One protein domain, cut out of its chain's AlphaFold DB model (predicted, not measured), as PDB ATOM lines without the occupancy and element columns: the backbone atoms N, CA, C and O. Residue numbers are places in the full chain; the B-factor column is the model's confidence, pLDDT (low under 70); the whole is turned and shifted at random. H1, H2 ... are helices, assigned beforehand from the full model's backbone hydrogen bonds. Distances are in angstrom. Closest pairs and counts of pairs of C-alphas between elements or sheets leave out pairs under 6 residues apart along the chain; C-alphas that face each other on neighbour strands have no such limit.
ATOM      1  N   GLU A   4      97.518-174.094 260.720       82.50
ATOM      2  CA  GLU A   4      98.414-173.888 261.861       82.50
ATOM      3  C   GLU A   4      97.690-173.209 263.027       82.50
ATOM      4  O   GLU A   4      97.784-173.678 264.156       82.50
ATOM      5  N   VAL A   5      96.878-172.183 262.747       85.12
ATOM      6  CA  VAL A   5      96.046-171.514 263.763       85.12
ATOM      7  C   VAL A   5      95.042-172.495 264.366       85.12
ATOM      8  O   VAL A   5      94.971-172.633 265.584       85.12
ATOM      9  N   CYS A   6      94.321-173.246 263.526       87.44
ATOM     10  CA  CYS A   6      93.417-174.310 263.973       87.44
ATOM     11  C   CYS A   6      94.116-175.322 264.871       87.44
ATOM     12  O   CYS A   6      93.541-175.742 265.871       87.44
ATOM     13  N   LYS A   7      95.340-175.715 264.511       89.19
ATOM     14  CA  LYS A   7      96.109-176.690 265.274       89.19
ATOM     15  C   LYS A   7      96.408-176.180 266.683       89.19
ATOM     16  O   LYS A   7      96.117-176.896 267.624       89.19
ATOM     17  N   LYS A   8      96.873-174.938 266.843       89.12
ATOM     18  CA  LYS A   8      97.175-174.367 268.172       89.12
ATOM     19  C   LYS A   8      95.947-174.268 269.076       89.12
ATOM     20  O   LYS A   8      96.010-174.653 270.237       89.12
ATOM     21  N   PHE A   9      94.810-173.820 268.542       89.88
ATOM     22  CA  PHE A   9      93.561-173.798 269.313       89.88
ATOM     23  C   PHE A   9      93.053-175.203 269.652       89.88
ATOM     24  O   PHE A   9      92.481-175.404 270.721       89.88
ATOM     25  N   LYS A  10      93.267-176.183 268.765       89.50
ATOM     26  CA  LYS A  10      92.945-177.582 269.049       89.50
ATOM     27  C   LYS A  10      93.845-178.146 270.151       89.50
ATOM     28  O   LYS A  10      93.319-178.712 271.097       89.50
ATOM     29  N   ASP A  11      95.156-177.934 270.057       89.50
ATOM     30  CA  ASP A  11      96.131-178.376 271.059       89.50
ATOM     31  C   ASP A  11      95.788-177.792 272.445       89.50
ATOM     32  O   ASP A  11      95.808-178.510 273.443       89.50
ATOM     33  N   LEU A  12      95.387-176.512 272.497       90.81
ATOM     34  CA  LEU A  12      94.883-175.881 273.717       90.81
ATOM     35  C   LEU A  12      93.621-176.568 274.241       90.81
ATOM     36  O   LEU A  12      93.573-176.913 275.411       90.81
ATOM     37  N   ARG A  13      92.612-176.786 273.394       88.94
ATOM     38  CA  ARG A  13      91.331-177.390 273.795       88.94
ATOM     39  C   ARG A  13      91.461-178.848 274.243       88.94
ATOM     40  O   ARG A  13      90.749-179.284 275.142       88.94
ATOM     41  N   ASP A  14      92.366-179.596 273.621       87.50
ATOM     42  CA  ASP A  14      92.650-180.988 273.980       87.50
ATOM     43  C   ASP A  14      93.350-181.072 275.352       87.50
ATOM     44  O   ASP A  14      93.199-182.057 276.082       87.50
ATOM     45  N   ALA A  15      94.098-180.030 275.725       88.12
ATOM     46  CA  ALA A  15      94.791-179.947 277.002       88.12
ATOM     47  C   ALA A  15      94.019-179.196 278.094       88.12
ATOM     48  O   ALA A  15      94.258-179.466 279.266       88.12
ATOM     49  N   PHE A  16      93.120-178.279 277.736       88.56
ATOM     50  CA  PHE A  16      92.301-177.456 278.621       88.56
ATOM     51  C   PHE A  16      90.835-177.553 278.186       88.56
ATOM     52  O   PHE A  16      90.426-176.986 277.172       88.56
ATOM     53  N   THR A  29      94.384-181.759 281.055       81.81
ATOM     54  CA  THR A  29      94.643-183.161 280.702       81.81
ATOM     55  C   THR A  29      96.138-183.432 280.527       81.81
ATOM     56  O   THR A  29      96.595-184.517 280.864       81.81
ATOM     57  N   ASN A  30      96.910-182.438 280.066       73.69
ATOM     58  CA  ASN A  30      98.364-182.513 279.853       73.69
ATOM     59  C   ASN A  30      99.057-181.278 280.440       73.69
ATOM     60  O   ASN A  30      99.497-180.384 279.718       73.69
ATOM     61  N   LYS A  31      99.110-181.222 281.772       69.81
ATOM     62  CA  LYS A  31      99.598-180.059 282.523       69.81
ATOM     63  C   LYS A  31     101.046-179.664 282.184       69.81
ATOM     64  O   LYS A  31     101.331-178.474 282.128       69.81
ATOM     65  N   GLU A  32     101.908-180.632 281.872       75.00
ATOM     66  CA  GLU A  32     103.334-180.405 281.569       75.00
ATOM     67  C   GLU A  32     103.554-179.405 280.422       75.00
ATOM     68  O   GLU A  32     104.461-178.580 280.482       75.00
ATOM     69  N   ASN A  33     102.674-179.404 279.413       76.56
ATOM     70  CA  ASN A  33     102.755-178.474 278.280       76.56
ATOM     71  C   ASN A  33     102.390-177.027 278.650       76.56
ATOM     72  O   ASN A  33     102.629-176.116 277.863       76.56
ATOM     73  N   PHE A  34     101.764-176.826 279.812       82.88
ATOM     74  CA  PHE A  34     101.285-175.529 280.286       82.88
ATOM     75  C   PHE A  34     102.034-175.027 281.518       82.88
ATOM     76  O   PHE A  34     101.847-173.877 281.909       82.88
ATOM     77  N   ASP A  35     102.901-175.853 282.107       82.69
ATOM     78  CA  ASP A  35     103.648-175.504 283.313       82.69
ATOM     79  C   ASP A  35     104.571-174.294 283.088       82.69
ATOM     80  O   ASP A  35     104.697-173.462 283.985       82.69
ATOM     81  N   GLU A  36     105.136-174.128 281.882       86.62
ATOM     82  CA  GLU A  36     105.950-172.949 281.534       86.62
ATOM     83  C   GLU A  36     105.144-171.637 281.498       86.62
ATOM     84  O   GLU A  36     105.708-170.557 281.661       86.62
ATOM     85  N   TYR A  37     103.821-171.729 281.336       89.12
ATOM     86  CA  TYR A  37     102.904-170.588 281.291       89.12
ATOM     87  C   TYR A  37     102.191-170.338 282.631       89.12
ATOM     88  O   TYR A  37     101.380-169.416 282.738       89.12
ATOM     89  N   CYS A  38     102.482-171.132 283.665       86.81
ATOM     90  CA  CYS A  38     101.971-170.919 285.015       86.81
ATOM     91  C   CYS A  38     102.919-170.000 285.811       86.81
ATOM     92  O   CYS A  38     103.991-170.418 286.241       86.81
ATOM     93  N   THR A  39     102.512-168.759 286.083       72.12
ATOM     94  CA  THR A  39     103.257-167.816 286.945       72.12
ATOM     95  C   THR A  39     103.011-168.052 288.444       72.12
ATOM     96  O   THR A  39     101.930-168.492 288.831       72.12
ATOM     97  N   ASP A  40     104.011-167.748 289.286       61.75
ATOM     98  CA  ASP A  40     103.941-167.636 290.760       61.75
ATOM     99  C   ASP A  40     103.146-168.729 291.499       61.75
ATOM    100  O   ASP A  40     102.279-168.480 292.332       61.75
ATOM    101  N   ASN A  41     103.522-169.982 291.248       55.94
ATOM    102  CA  ASN A  41     103.031-171.163 291.957       55.94
ATOM    103  C   ASN A  41     101.540-171.484 291.792       55.94
ATOM    104  O   ASN A  41     100.798-171.756 292.743       55.94
ATOM    105  N   LYS A  42     101.303-171.808 290.521       65.69
ATOM    106  CA  LYS A  42     100.521-172.936 290.012       65.69
ATOM    107  C   LYS A  42      99.118-172.498 289.668       65.69
ATOM    108  O   LYS A  42      98.378-172.029 290.523       65.69
ATOM    109  N   CYS A  43      98.777-172.742 288.408       81.12
ATOM    110  CA  CYS A  43      97.442-172.797 287.839       81.12
ATOM    111  C   CYS A  43      96.500-173.707 288.664       81.12
ATOM    112  O   CYS A  43      96.109-174.791 288.232       81.12
ATOM    113  N   ASN A  44      96.222-173.307 289.903       82.31
ATOM    114  CA  ASN A  44      95.515-174.043 290.944       82.31
ATOM    115  C   ASN A  44      94.038-173.681 290.893       82.31
ATOM    116  O   ASN A  44      93.184-174.554 291.029       82.31
ATOM    117  N   ASP A  45      93.755-172.406 290.643       87.00
ATOM    118  CA  ASP A  45      92.420-171.892 290.406       87.00
ATOM    119  C   ASP A  45      92.120-171.789 288.904       87.00
ATOM    120  O   ASP A  45      92.967-172.012 288.033       87.00
ATOM    121  N   ASN A  46      90.862-171.496 288.594       88.38
ATOM    122  CA  ASN A  46      90.391-171.377 287.220       88.38
ATOM    123  C   ASN A  46      91.062-170.223 286.477       88.38
ATOM    124  O   ASN A  46      91.419-170.384 285.312       88.38
ATOM    125  N   LEU A  47      91.273-169.092 287.153       88.19
ATOM    126  CA  LEU A  47      91.886-167.913 286.552       88.19
ATOM    127  C   LEU A  47      93.336-168.185 286.143       88.19
ATOM    128  O   LEU A  47      93.723-167.865 285.025       88.19
ATOM    129  N   GLY A  48      94.119-168.836 287.000       88.50
ATOM    130  CA  GLY A  48      95.487-169.235 286.701       88.50
ATOM    131  C   GLY A  48      95.560-170.194 285.515       88.50
ATOM    132  O   GLY A  48      96.420-170.036 284.654       88.50
ATOM    133  N   LYS A  49      94.624-171.148 285.412       88.69
ATOM    134  CA  LYS A  49      94.558-172.068 284.263       88.69
ATOM    135  C   LYS A  49      94.181-171.341 282.964       88.69
ATOM    136  O   LYS A  49      94.821-171.568 281.940       88.69
ATOM    137  N   ILE A  50      93.208-170.426 283.010       90.12
ATOM    138  CA  ILE A  50      92.843-169.574 281.864       90.12
ATOM    139  C   ILE A  50      94.038-168.711 281.439       90.12
ATOM    140  O   ILE A  50      94.349-168.643 280.252       90.12
ATOM    141  N   ASN A  51      94.751-168.107 282.392       90.31
ATOM    142  CA  ASN A  51      95.933-167.292 282.117       90.31
ATOM    143  C   ASN A  51      97.048-168.104 281.447       90.31
ATOM    144  O   ASN A  51      97.643-167.623 280.486       90.31
ATOM    145  N   ALA A  52      97.295-169.342 281.880       91.00
ATOM    146  CA  ALA A  52      98.263-170.208 281.209       91.00
ATOM    147  C   ALA A  52      97.846-170.552 279.771       91.00
ATOM    148  O   ALA A  52      98.675-170.496 278.865       91.00
ATOM    149  N   GLY A  53      96.560-170.835 279.529       91.12
ATOM    150  CA  GLY A  53      96.037-171.021 278.170       91.12
ATOM    151  C   GLY A  53      96.184-169.767 277.299       91.12
ATOM    152  O   GLY A  53      96.567-169.856 276.133       91.12
ATOM    153  N   PHE A  54      95.958-168.585 277.876       91.88
ATOM    154  CA  PHE A  54      96.166-167.302 277.204       91.88
ATOM    155  C   PHE A  54      97.638-167.068 276.841       91.88
ATOM    156  O   PHE A  54      97.937-166.739 275.692       91.88
ATOM    157  N   PHE A  55      98.565-167.283 277.777       91.88
ATOM    158  CA  PHE A  55      99.998-167.140 277.517       91.88
ATOM    159  C   PHE A  55     100.515-168.160 276.499       91.88
ATOM    160  O   PHE A  55     101.309-167.783 275.641       91.88
ATOM    161  N   TYR A  56     100.000-169.394 276.508       92.81
ATOM    162  CA  TYR A  56     100.280-170.376 275.458       92.81
ATOM    163  C   TYR A  56      99.902-169.847 274.067       92.81
ATOM    164  O   TYR A  56     100.687-169.962 273.128       92.81
ATOM    165  N   LEU A  57      98.719-169.238 273.913       92.50
ATOM    166  CA  LEU A  57      98.305-168.656 272.628       92.50
ATOM    167  C   LEU A  57      99.176-167.456 272.244       92.50
ATOM    168  O   LEU A  57      99.499-167.294 271.066       92.50
ATOM    169  N   LEU A  58      99.578-166.631 273.215       92.00
ATOM    170  CA  LEU A  58     100.497-165.527 272.954       92.00
ATOM    171  C   LEU A  58     101.853-166.029 272.456       92.00
ATOM    172  O   LEU A  58     102.334-165.549 271.435       92.00
ATOM    173  N   ASP A  59     102.442-167.025 273.110       91.62
ATOM    174  CA  ASP A  59     103.710-167.611 272.675       91.62
ATOM    175  C   ASP A  59     103.562-168.283 271.298       91.62
ATOM    176  O   ASP A  59     104.321-168.017 270.366       91.62
ATOM    177  N   ALA A  60     102.494-169.060 271.100       90.56
ATOM    178  CA  ALA A  60     102.242-169.781 269.857       90.56
ATOM    179  C   ALA A  60     102.093-168.884 268.617       90.56
ATOM    180  O   ALA A  60     102.301-169.374 267.505       90.56
ATOM    181  N   PHE A  61     101.713-167.614 268.784       90.19
ATOM    182  CA  PHE A  61     101.454-166.694 267.672       90.19
ATOM    183  C   PHE A  61     102.355-165.454 267.640       90.19
ATOM    184  O   PHE A  61     102.509-164.858 266.574       90.19
ATOM    185  N   PHE A  62     102.950-165.070 268.770       89.50
ATOM    186  CA  PHE A  62     103.670-163.802 268.924       89.50
ATOM    187  C   PHE A  62     105.064-163.941 269.553       89.50
ATOM    188  O   PHE A  62     105.733-162.922 269.709       89.50
ATOM    189  N   LYS A  63     105.539-165.156 269.880       88.31
ATOM    190  CA  LYS A  63     106.882-165.362 270.463       88.31
ATOM    191  C   LYS A  63     108.001-164.768 269.620       88.31
ATOM    192  O   LYS A  63     108.934-164.177 270.159       88.31
ATOM    193  N   ASP A  64     107.920-164.929 268.302       88.31
ATOM    194  CA  ASP A  64     108.903-164.370 267.388       88.31
ATOM    195  C   ASP A  64     108.284-163.814 266.101       88.31
ATOM    196  O   ASP A  64     107.172-164.157 265.681       88.31
ATOM    197  N   ASN A  65     109.052-162.939 265.450       84.44
ATOM    198  CA  ASN A  65     108.642-162.256 264.227       84.44
ATOM    199  C   ASN A  65     108.350-163.211 263.065       84.44
ATOM    200  O   ASN A  65     107.566-162.865 262.181       84.44
ATOM    201  N   SER A  66     108.993-164.377 263.002       84.88
ATOM    202  CA  SER A  66     108.791-165.319 261.898       84.88
ATOM    203  C   SER A  66     107.423-165.994 262.001       84.88
ATOM    204  O   SER A  66     106.687-166.035 261.009       84.88
ATOM    205  N   VAL A  67     107.042-166.405 263.214       82.44
ATOM    206  CA  VAL A  67     105.727-166.962 263.534       82.44
ATOM    207  C   VAL A  67     104.645-165.921 263.267       82.44
ATOM    208  O   VAL A  67     103.722-166.184 262.491       82.44
ATOM    209  N   PHE A  68     104.806-164.709 263.806       83.00
ATOM    210  CA  PHE A  68     103.850-163.624 263.594       83.00
ATOM    211  C   PHE A  68     103.652-163.318 262.103       83.00
ATOM    212  O   PHE A  68     102.520-163.266 261.624       83.00
ATOM    213  N   ASN A  69     104.737-163.197 261.332       83.19
ATOM    214  CA  ASN A  69     104.660-162.920 259.898       83.19
ATOM    215  C   ASN A  69     103.978-164.045 259.105       83.19
ATOM    216  O   ASN A  69     103.272-163.755 258.138       83.19
ATOM    217  N   SER A  70     104.174-165.315 259.480       81.19
ATOM    218  CA  SER A  70     103.500-166.456 258.834       81.19
ATOM    219  C   SER A  70     101.982-166.374 259.008       81.19
ATOM    220  O   SER A  70     101.210-166.479 258.045       81.19
ATOM    221  N   VAL A  71     101.538-166.103 260.237       78.25
ATOM    222  CA  VAL A  71     100.109-166.048 260.542       78.25
ATOM    223  C   VAL A  71      99.472-164.752 260.031       78.25
ATOM    224  O   VAL A  71      98.381-164.800 259.461       78.25
ATOM    225  N   ALA A  72     100.169-163.616 260.117       78.12
ATOM    226  CA  ALA A  72      99.715-162.334 259.577       78.12
ATOM    227  C   ALA A  72      99.528-162.381 258.050       78.12
ATOM    228  O   ALA A  72      98.505-161.925 257.542       78.12
ATOM    229  N   LYS A  73     100.446-163.026 257.311       77.75
ATOM    230  CA  LYS A  73     100.304-163.266 255.857       77.75
ATOM    231  C   LYS A  73      99.064-164.078 255.491       77.75
ATOM    232  O   LYS A  73      98.605-164.018 254.354       77.75
ATOM    233  N   SER A  74      98.519-164.832 256.439       71.00
ATOM    234  CA  SER A  74      97.300-165.612 256.240       71.00
ATOM    235  C   SER A  74      96.016-164.789 256.413       71.00
ATOM    236  O   SER A  74      94.936-165.374 256.358       71.00
ATOM    237  N   ASN A  75      96.115-163.462 256.613       65.44
ATOM    238  CA  ASN A  75      94.998-162.526 256.820       65.44
ATOM    239  C   ASN A  75      94.042-162.950 257.948       65.44
ATOM    240  O   ASN A  75      92.824-162.818 257.834       65.44
ATOM    241  N   ILE A  76      94.584-163.500 259.034       74.06
ATOM    242  CA  ILE A  76      93.794-163.969 260.177       74.06
ATOM    243  C   ILE A  76      93.882-162.969 261.316       74.06
ATOM    244  O   ILE A  76      94.973-162.610 261.753       74.06
ATOM    245  N   ASN A  77      92.723-162.587 261.850       84.06
ATOM    246  CA  ASN A  77      92.635-161.775 263.054       84.06
ATOM    247  C   ASN A  77      92.835-162.645 264.309       84.06
ATOM    248  O   ASN A  77      91.882-163.023 264.982       84.06
ATOM    249  N   ILE A  78      94.085-163.027 264.595       87.50
ATOM    250  CA  ILE A  78      94.442-163.915 265.722       87.50
ATOM    251  C   ILE A  78      93.915-163.366 267.049       87.50
ATOM    252  O   ILE A  78      93.396-164.120 267.867       87.50
ATOM    253  N   VAL A  79      94.030-162.050 267.245       86.75
ATOM    254  CA  VAL A  79      93.602-161.372 268.472       86.75
ATOM    255  C   VAL A  79      92.104-161.574 268.702       86.75
ATOM    256  O   VAL A  79      91.701-161.920 269.807       86.75
ATOM    257  N   GLU A  80      91.284-161.455 267.657       88.56
ATOM    258  CA  GLU A  80      89.845-161.729 267.736       88.56
ATOM    259  C   GLU A  80      89.557-163.183 268.132       88.56
ATOM    260  O   GLU A  80      88.721-163.424 269.000       88.56
ATOM    261  N   TYR A  81      90.291-164.157 267.591       87.81
ATOM    262  CA  TYR A  81      90.126-165.562 267.983       87.81
ATOM    263  C   TYR A  81      90.534-165.837 269.434       87.81
ATOM    264  O   TYR A  81      89.859-166.606 270.117       87.81
ATOM    265  N   ILE A  82      91.596-165.191 269.925       90.88
ATOM    266  CA  ILE A  82      91.986-165.270 271.340       90.88
ATOM    267  C   ILE A  82      90.871-164.693 272.223       90.88
ATOM    268  O   ILE A  82      90.498-165.313 273.215       90.88
ATOM    269  N   MET A  83      90.280-163.557 271.839       90.06
ATOM    270  CA  MET A  83      89.159-162.945 272.565       90.06
ATOM    271  C   MET A  83      87.896-163.817 272.552       90.06
ATOM    272  O   MET A  83      87.214-163.926 273.572       90.06
ATOM    273  N   ILE A  84      87.590-164.471 271.426       89.31
ATOM    274  CA  ILE A  84      86.477-165.427 271.323       89.31
ATOM    275  C   ILE A  84      86.710-166.613 272.261       89.31
ATOM    276  O   ILE A  84      85.795-167.004 272.986       89.31
ATOM    277  N   TRP A  85      87.927-167.165 272.286       89.12
ATOM    278  CA  TRP A  85      88.280-168.243 273.208       89.12
ATOM    279  C   TRP A  85      88.126-167.798 274.668       89.12
ATOM    280  O   TRP A  85      87.398-168.445 275.414       89.12
ATOM    281  N   LEU A  86      88.675-166.638 275.048       88.44
ATOM    282  CA  LEU A  86      88.510-166.067 276.393       88.44
ATOM    283  C   LEU A  86      87.037-165.848 276.770       88.44
ATOM    284  O   LEU A  86      86.652-166.096 277.910       88.44
ATOM    285  N   SER A  87      86.197-165.432 275.821       85.50
ATOM    286  CA  SER A  87      84.757-165.266 276.054       85.50
ATOM    287  C   SER A  87      84.065-166.612 276.298       85.50
ATOM    288  O   SER A  87      83.175-166.708 277.135       85.50
ATOM    289  N   GLY A  88      84.489-167.681 275.619       77.75
ATOM    290  CA  GLY A  88      83.968-169.030 275.856       77.75
ATOM    291  C   GLY A  88      84.477-169.666 277.155       77.75
ATOM    292  O   GLY A  88      83.720-170.360 277.831       77.75
ATOM    293  N   SER A  89      85.738-169.410 277.514       65.62
ATOM    294  CA  SER A  89      86.420-169.980 278.684       65.62
ATOM    295  C   SER A  89      86.240-169.173 279.974       65.62
ATOM    296  O   SER A  89      86.518-169.686 281.048       65.62
ATOM    297  N   GLY A  90      85.795-167.916 279.897       51.62
ATOM    298  CA  GLY A  90      85.566-167.043 281.056       51.62
ATOM    299  C   GLY A  90      84.110-166.620 281.264       51.62
ATOM    300  O   GLY A  90      83.806-166.010 282.285       51.62
ATOM    301  N   PHE A  91      83.208-166.918 280.321       43.56
ATOM    302  CA  PHE A  91      81.869-166.318 280.266       43.56
ATOM    303  C   PHE A  91      80.747-167.335 279.988       43.56
ATOM    304  O   PHE A  91      79.827-167.091 279.210       43.56
TER     305      PHE A  91
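Overview. This is residues 4 to 16 and 29 to 91 of the 93 residues of the protein "PIR protein" of Plasmodium yoelii (UniProt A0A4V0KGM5). Three helices pack side by side in a triangle, the longest, H2, running opposite ways to H1 and H4; short H3 lies across one end, and the unnamed stretch 29 to 45 lies toward the other. The 76 printed residues hold four named helices, H1 to H4 in chain order, and no named strand: all helix, compact, radius of gyration of the C-alphas 12.5 A, spans 37 by 25 by 19 A.

Arrangement. Start at the hub, H2, residues 46 to 62. It touches H4, residues 78 to 90, at a shallow tilt of 11 degrees; the closest C-alphas, Ile 50 and Ser 89, are 7.2 A apart. With residues 53 to 60 alone it touches H1, residues 4 to 15, at a shallow tilt of 22 degrees; the closest C-alphas, Leu 12 and Gly 53, are 6.7 A apart. H3, residues 65 to 73, touches H2 only at the corner, about perpendicular at 85 degrees, the closest C-alphas, Phe 62 and Phe 68, 5.3 A apart. H1 and H4 are near each other. Every O i to N i+4 pair in H1, H2, H3 and H4 is within hydrogen-bond range.

Along the chain. Find C-alpha 46 at (90.391, -171.377, 287.220); H2 runs 23.8 A from there. H4 spans 18.0 A, ending at C-alpha 90, (85.566, -167.043, 281.056); H1 spans 16.7 A and H3 11.9 A.

Size, cuts and confidence. The C-alphas farthest apart, Asn 41 and Asn 75, are 37.1 A apart. Residues 17 to 28 are not printed; C-alphas 16 and 29 are 6.5 A apart across the cut. The links H2 to H3 and H3 to H4 are tight. The model's pLDDT is under 70 at residues 31, 40 to 42, 75 and 89 to 91.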